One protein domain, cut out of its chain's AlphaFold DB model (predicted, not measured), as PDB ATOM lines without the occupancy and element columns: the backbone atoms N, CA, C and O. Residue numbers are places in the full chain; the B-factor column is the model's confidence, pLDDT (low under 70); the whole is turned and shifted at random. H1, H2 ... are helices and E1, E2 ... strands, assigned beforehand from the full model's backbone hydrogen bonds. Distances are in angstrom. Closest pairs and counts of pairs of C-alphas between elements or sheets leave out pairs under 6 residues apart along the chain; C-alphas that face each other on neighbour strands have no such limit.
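AT A GLANCE: This is residues 86 to 134 of the 138 residues of an uncharacterized protein of Labrenzia sp. THAF187b (UniProt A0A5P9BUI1). With little regular structure, the printed part is a rod: a loop of residues 86 to 98 and the short helix H1 at one end, then a long link out to the hairpin of E1 and E2 at the other. The 49 residues, 19 of them in named elements, run H1, E1, E2, a mixed class with one antiparallel sheet. The whole is extended, with a radius of gyration of the C-alphas of 16.4 A and spans of 48 by 20 by 12 A.

IN THESE COORDINATES: H1, residues 99 to 104, begins at C-alpha 99 (-6.711, 5.046, -13.163). E1, residues 116 to 122, is 18.5 A long. E2, residues 129 to 134, is 15.7 A long and ends at C-alpha 134 (-24.397, 10.301, -21.126).

HOW THE PARTS SIT: In H1 every O i to N i+4 pair is within hydrogen-bond range. E1 and E2 form an antiparallel hairpin at 148 degrees, with N 119 and O 132 within hydrogen-bond range at 2.9 A. H1 and E2 are apart.

THE WHOLE: The C-alphas farthest apart, of Ser 86 and Val 126, are 48.2 A apart. The printed part has no cut. H1 to E1 is a long link of 11 residues. Residues 86 to 88, 122 to 125 and 127 to 130 have pLDDT under 70.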
ATOM      1  N   SER A  86      -0.431  -5.466 -12.715       63.34
ATOM      2  CA  SER A  86      -0.044  -4.939 -11.416       63.34
ATOM      3  C   SER A  86      -1.087  -5.474 -10.444       63.34
ATOM      4  O   SER A  86      -2.259  -5.440 -10.809       63.34
ATOM      5  N   LYS A  87      -0.713  -5.993  -9.268       66.94
ATOM      6  CA  LYS A  87      -1.655  -6.629  -8.318       66.94
ATOM      7  C   LYS A  87      -2.953  -5.824  -8.105       66.94
ATOM      8  O   LYS A  87      -3.997  -6.387  -7.811       66.94
ATOM      9  N   ALA A  88      -2.894  -4.507  -8.324       67.69
ATOM     10  CA  ALA A  88      -4.027  -3.588  -8.382       67.69
ATOM     11  C   ALA A  88      -5.141  -3.948  -9.393       67.69
ATOM     12  O   ALA A  88      -6.283  -3.572  -9.163       67.69
ATOM     13  N   CYS A  89      -4.845  -4.650 -10.487       74.88
ATOM     14  CA  CYS A  89      -5.785  -5.026 -11.545       74.88
ATOM     15  C   CYS A  89      -6.499  -6.360 -11.283       74.88
ATOM     16  O   CYS A  89      -7.555  -6.598 -11.856       74.88
ATOM     17  N   GLU A  90      -5.944  -7.245 -10.448       77.31
ATOM     18  CA  GLU A  90      -6.482  -8.602 -10.249       77.31
ATOM     19  C   GLU A  90      -7.861  -8.601  -9.577       77.31
ATOM     20  O   GLU A  90      -8.683  -9.479  -9.830       77.31
ATOM     21  N   THR A  91      -8.129  -7.603  -8.737       79.56
ATOM     22  CA  THR A  91      -9.389  -7.468  -7.996       79.56
ATOM     23  C   THR A  91     -10.441  -6.641  -8.733       79.56
ATOM     24  O   THR A  91     -11.544  -6.458  -8.219       79.56
ATOM     25  N   GLN A  92     -10.121  -6.122  -9.922       78.81
ATOM     26  CA  GLN A  92     -10.990  -5.208 -10.653       78.81
ATOM     27  C   GLN A  92     -11.756  -5.934 -11.755       78.81
ATOM     28  O   GLN A  92     -11.217  -6.761 -12.492       78.81
ATOM     29  N   ALA A  93     -13.043  -5.608 -11.875       77.06
ATOM     30  CA  ALA A  93     -13.869  -6.132 -12.947       77.06
ATOM     31  C   ALA A  93     -13.430  -5.542 -14.296       77.06
ATOM     32  O   ALA A  93     -13.108  -4.356 -14.411       77.06
ATOM     33  N   TRP A  94     -13.478  -6.372 -15.337       73.50
ATOM     34  CA  TRP A  94     -13.196  -5.947 -16.704       73.50
ATOM     35  C   TRP A  94     -14.073  -4.752 -17.098       73.50
ATOM     36  O   TRP A  94     -15.299  -4.835 -17.076       73.50
ATOM     37  N   GLY A  95     -13.434  -3.641 -17.472       71.31
ATOM     38  CA  GLY A  95     -14.115  -2.410 -17.889       71.31
ATOM     39  C   GLY A  95     -14.388  -1.401 -16.768       71.31
ATOM     40  O   GLY A  95     -14.805  -0.289 -17.075       71.31
ATOM     41  N   ALA A  96     -14.101  -1.735 -15.507       75.81
ATOM     42  CA  ALA A  96     -14.174  -0.828 -14.357       75.81
ATOM     43  C   ALA A  96     -12.780  -0.596 -13.752       75.81
ATOM     44  O   ALA A  96     -12.569  -0.736 -12.548       75.81
ATOM     45  N   TRP A  97     -11.813  -0.291 -14.618       81.69
ATOM     46  CA  TRP A  97     -10.422  -0.124 -14.219       81.69
ATOM     47  C   TRP A  97     -10.213   1.181 -13.438       81.69
ATOM     48  O   TRP A  97     -10.672   2.243 -13.856       81.69
ATOM     49  N   SER A  98      -9.469   1.116 -12.336       82.00
ATOM     50  CA  SER A  98      -8.907   2.285 -11.666       82.00
ATOM     51  C   SER A  98      -7.904   2.977 -12.585       82.00
ATOM     52  O   SER A  98      -7.345   2.355 -13.490       82.00
ATOM     53  N   GLU A  99      -7.643   4.261 -12.343       82.81
ATOM     54  CA  GLU A  99      -6.711   5.046 -13.163       82.81
ATOM     55  C   GLU A  99      -5.319   4.404 -13.221       82.81
ATOM     56  O   GLU A  99      -4.742   4.295 -14.302       82.81
ATOM     57  N   ASP A 100      -4.833   3.883 -12.090       81.44
ATOM     58  CA  ASP A 100      -3.533   3.211 -11.991       81.44
ATOM     59  C   ASP A 100      -3.489   1.905 -12.790       81.44
ATOM     60  O   ASP A 100      -2.526   1.631 -13.512       81.44
ATOM     61  N   CYS A 101      -4.552   1.098 -12.701       81.38
ATOM     62  CA  CYS A 101      -4.632  -0.144 -13.454       81.38
ATOM     63  C   CYS A 101      -4.780   0.136 -14.953       81.38
ATOM     64  O   CYS A 101      -4.107  -0.492 -15.763       81.38
ATOM     65  N   ALA A 102      -5.601   1.114 -15.339       81.62
ATOM     66  CA  ALA A 102      -5.755   1.521 -16.728       81.62
ATOM     67  C   ALA A 102      -4.446   2.088 -17.302       81.62
ATOM     68  O   ALA A 102      -4.115   1.806 -18.453       81.62
ATOM     69  N   ALA A 103      -3.676   2.842 -16.514       81.94
ATOM     70  CA  ALA A 103      -2.360   3.355 -16.893       81.94
ATOM     71  C   ALA A 103      -1.358   2.216 -17.129       81.94
ATOM     72  O   ALA A 103      -0.778   2.115 -18.214       81.94
ATOM     73  N   ALA A 104      -1.240   1.276 -16.182       79.19
ATOM     74  CA  ALA A 104      -0.437   0.063 -16.353       79.19
ATOM     75  C   ALA A 104      -0.908  -0.755 -17.574       79.19
ATOM     76  O   ALA A 104      -0.116  -1.227 -18.397       79.19
ATOM     77  N   LEU A 105      -2.226  -0.844 -17.760       76.56
ATOM     78  CA  LEU A 105      -2.875  -1.474 -18.896       76.56
ATOM     79  C   LEU A 105      -2.955  -0.594 -20.158       76.56
ATOM     80  O   LEU A 105      -3.605  -0.984 -21.118       76.56
ATOM     81  N   THR A 106      -2.266   0.524 -20.266       77.62
ATOM     82  CA  THR A 106      -2.150   1.223 -21.559       77.62
ATOM     83  C   THR A 106      -0.718   1.621 -21.865       77.62
ATOM     84  O   THR A 106      -0.419   1.964 -23.003       77.62
ATOM     85  N   GLY A 107       0.183   1.526 -20.882       75.69
ATOM     86  CA  GLY A 107       1.521   2.100 -20.978       75.69
ATOM     87  C   GLY A 107       1.499   3.632 -20.963       75.69
ATOM     88  O   GLY A 107       2.511   4.255 -21.271       75.69
ATOM     89  N   ALA A 108       0.357   4.247 -20.643       76.62
ATOM     90  CA  ALA A 108       0.219   5.689 -20.529       76.62
ATOM     91  C   ALA A 108       0.594   6.141 -19.113       76.62
ATOM     92  O   ALA A 108       0.187   5.525 -18.134       76.62
ATOM     93  N   ASN A 109       1.305   7.266 -18.996       73.75
ATOM     94  CA  ASN A 109       1.657   7.852 -17.694       73.75
ATOM     95  C   ASN A 109       0.436   8.354 -16.905       73.75
ATOM     96  O   ASN A 109       0.514   8.539 -15.696       73.75
ATOM     97  N   ARG A 110      -0.677   8.632 -17.594       76.62
ATOM     98  CA  ARG A 110      -1.931   9.086 -16.996       76.62
ATOM     99  C   ARG A 110      -3.095   8.727 -17.908       76.62
ATOM    100  O   ARG A 110      -3.022   8.959 -19.114       76.62
ATOM    101  N   VAL A 111      -4.177   8.226 -17.325       78.19
ATOM    102  CA  VAL A 111      -5.436   7.949 -18.028       78.19
ATOM    103  C   VAL A 111      -6.518   8.854 -17.452       78.19
ATOM    104  O   VAL A 111      -6.582   9.059 -16.245       78.19
ATOM    105  N   ARG A 112      -7.352   9.441 -18.316       75.19
ATOM    106  CA  ARG A 112      -8.525  10.210 -17.884       75.19
ATOM    107  C   ARG A 112      -9.677   9.238 -17.655       75.19
ATOM    108  O   ARG A 112     -10.089   8.570 -18.600       75.19
ATOM    109  N   ASN A 113     -10.207   9.185 -16.436       74.44
ATOM    110  CA  ASN A 113     -11.426   8.434 -16.165       74.44
ATOM    111  C   ASN A 113     -12.629   9.141 -16.814       74.44
ATOM    112  O   ASN A 113     -12.861  10.330 -16.579       74.44
ATOM    113  N   VAL A 114     -13.360   8.421 -17.667       74.69
ATOM    114  CA  VAL A 114     -14.600   8.891 -18.289       74.69
ATOM    115  C   VAL A 114     -15.704   7.933 -17.870       74.69
ATOM    116  O   VAL A 114     -15.757   6.796 -18.334       74.69
ATOM    117  N   SER A 115     -16.574   8.390 -16.977       71.44
ATOM    118  CA  SER A 115     -17.738   7.638 -16.527       71.44
ATOM    119  C   SER A 115     -18.967   8.031 -17.347       71.44
ATOM    120  O   SER A 115     -19.119   9.175 -17.784       71.44
ATOM    121  N   PHE A 116     -19.847   7.060 -17.590       77.19
ATOM    122  CA  PHE A 116     -21.101   7.271 -18.306       77.19
ATOM    123  C   PHE A 116     -22.268   6.776 -17.457       77.19
ATOM    124  O   PHE A 116     -22.212   5.675 -16.911       77.19
ATOM    125  N   VAL A 117     -23.342   7.558 -17.392       76.25
ATOM    126  CA  VAL A 117     -24.623   7.120 -16.835       76.25
ATOM    127  C   VAL A 117     -25.519   6.701 -17.987       76.25
ATOM    128  O   VAL A 117     -25.671   7.418 -18.979       76.25
ATOM    129  N   THR A 118     -26.092   5.507 -17.864       77.94
ATOM    130  CA  THR A 118     -27.115   5.037 -18.796       77.94
ATOM    131  C   THR A 118     -28.465   5.472 -18.253       77.94
ATOM    132  O   THR A 118     -28.830   5.083 -17.146       77.94
ATOM    133  N   VAL A 119     -29.181   6.294 -19.013       80.12
ATOM    134  CA  VAL A 119     -30.535   6.733 -18.677       80.12
ATOM    135  C   VAL A 119     -31.485   6.102 -19.681       80.12
ATOM    136  O   VAL A 119     -31.234   6.129 -20.891       80.12
ATOM    137  N   GLU A 120     -32.569   5.525 -19.182       75.31
ATOM    138  CA  GLU A 120     -33.662   5.075 -20.030       75.31
ATOM    139  C   GLU A 120     -34.397   6.302 -20.569       75.31
ATOM    140  O   GLU A 120     -34.901   7.135 -19.813       75.31
ATOM    141  N   LYS A 121     -34.413   6.447 -21.892       71.56
ATOM    142  CA  LYS A 121     -35.230   7.447 -22.562       71.56
ATOM    143  C   LYS A 121     -36.526   6.813 -23.018       71.56
ATOM    144  O   LYS A 121     -36.515   5.801 -23.717       71.56
ATOM    145  N   THR A 122     -37.626   7.483 -22.699       67.44
ATOM    146  CA  THR A 122     -38.937   7.167 -23.258       67.44
ATOM    147  C   THR A 122     -38.875   7.322 -24.777       67.44
ATOM    148  O   THR A 122     -38.618   8.421 -25.280       67.44
ATOM    149  N   ALA A 123     -39.056   6.224 -25.510       67.50
ATOM    150  CA  ALA A 123     -39.129   6.261 -26.963       67.50
ATOM    151  C   ALA A 123     -40.481   6.844 -27.418       67.50
ATOM    152  O   ALA A 123     -41.484   6.703 -26.717       67.50
ATOM    153  N   PRO A 124     -40.539   7.491 -28.596       67.56
ATOM    154  CA  PRO A 124     -41.797   7.972 -29.171       67.56
ATOM    155  C   PRO A 124     -42.695   6.832 -29.687       67.56
ATOM    156  O   PRO A 124     -43.867   7.056 -29.982       67.56
ATOM    157  N   THR A 125     -42.159   5.617 -29.811       66.88
ATOM    158  CA  THR A 125     -42.853   4.408 -30.260       66.88
ATOM    159  C   THR A 125     -43.107   3.474 -29.073       66.88
ATOM    160  O   THR A 125     -42.260   3.297 -28.206       66.88
ATOM    161  N   VAL A 126     -44.294   2.858 -29.027       70.75
ATOM    162  CA  VAL A 126     -44.808   2.109 -27.856       70.75
ATOM    163  C   VAL A 126     -43.980   0.858 -27.498       70.75
ATOM    164  O   VAL A 126     -44.097   0.353 -26.387       70.75
ATOM    165  N   ASN A 127     -43.113   0.378 -28.396       68.75
ATOM    166  CA  ASN A 127     -42.423  -0.912 -28.252       68.75
ATOM    167  C   ASN A 127     -40.890  -0.815 -28.199       68.75
ATOM    168  O   ASN A 127     -40.221  -1.838 -28.341       68.75
ATOM    169  N   GLU A 128     -40.316   0.374 -28.013       68.75
ATOM    170  CA  GLU A 128     -38.860   0.538 -27.943       68.75
ATOM    171  C   GLU A 128     -38.439   1.180 -26.619       68.75
ATOM    172  O   GLU A 128     -39.029   2.153 -26.156       68.75
ATOM    173  N   THR A 129     -37.383   0.646 -26.009       68.62
ATOM    174  CA  THR A 129     -36.678   1.284 -24.894       68.62
ATOM    175  C   THR A 129     -35.311   1.734 -25.391       68.62
ATOM    176  O   THR A 129     -34.489   0.931 -25.833       68.62
ATOM    177  N   ILE A 130     -35.061   3.047 -25.363       69.94
ATOM    178  CA  ILE A 130     -33.790   3.613 -25.822       69.94
ATOM    179  C   ILE A 130     -32.906   3.863 -24.602       69.94
ATOM    180  O   ILE A 130     -33.132   4.789 -23.824       69.94
ATOM    181  N   LEU A 131     -31.863   3.052 -24.450       71.81
ATOM    182  CA  LEU A 131     -30.825   3.253 -23.440       71.81
ATOM    183  C   LEU A 131     -29.792   4.245 -23.984       71.81
ATOM    184  O   LEU A 131     -28.971   3.902 -24.835       71.81
ATOM    185  N   ALA A 132     -29.828   5.486 -23.502       74.75
ATOM    186  CA  ALA A 132     -28.869   6.512 -23.892       74.75
ATOM    187  C   ALA A 132     -27.747   6.614 -22.852       74.75
ATOM    188  O   ALA A 132     -28.003   6.675 -21.649       74.75
ATOM    189  N   ARG A 133     -26.493   6.649 -23.314       70.38
ATOM    190  CA  ARG A 133     -25.315   6.837 -22.456       70.38
ATOM    191  C   ARG A 133     -24.882   8.297 -22.481       70.38
ATOM    192  O   ARG A 133     -24.564   8.822 -23.545       70.38
ATOM    193  N   TYR A 134     -24.840   8.922 -21.311       75.31
ATOM    194  CA  TYR A 134     -24.397  10.301 -21.126       75.31
ATOM    195  C   TYR A 134     -23.103  10.340 -20.322       75.31
ATOM    196  O   TYR A 134     -23.003   9.606 -19.337       75.31
TER     197      TYR A 134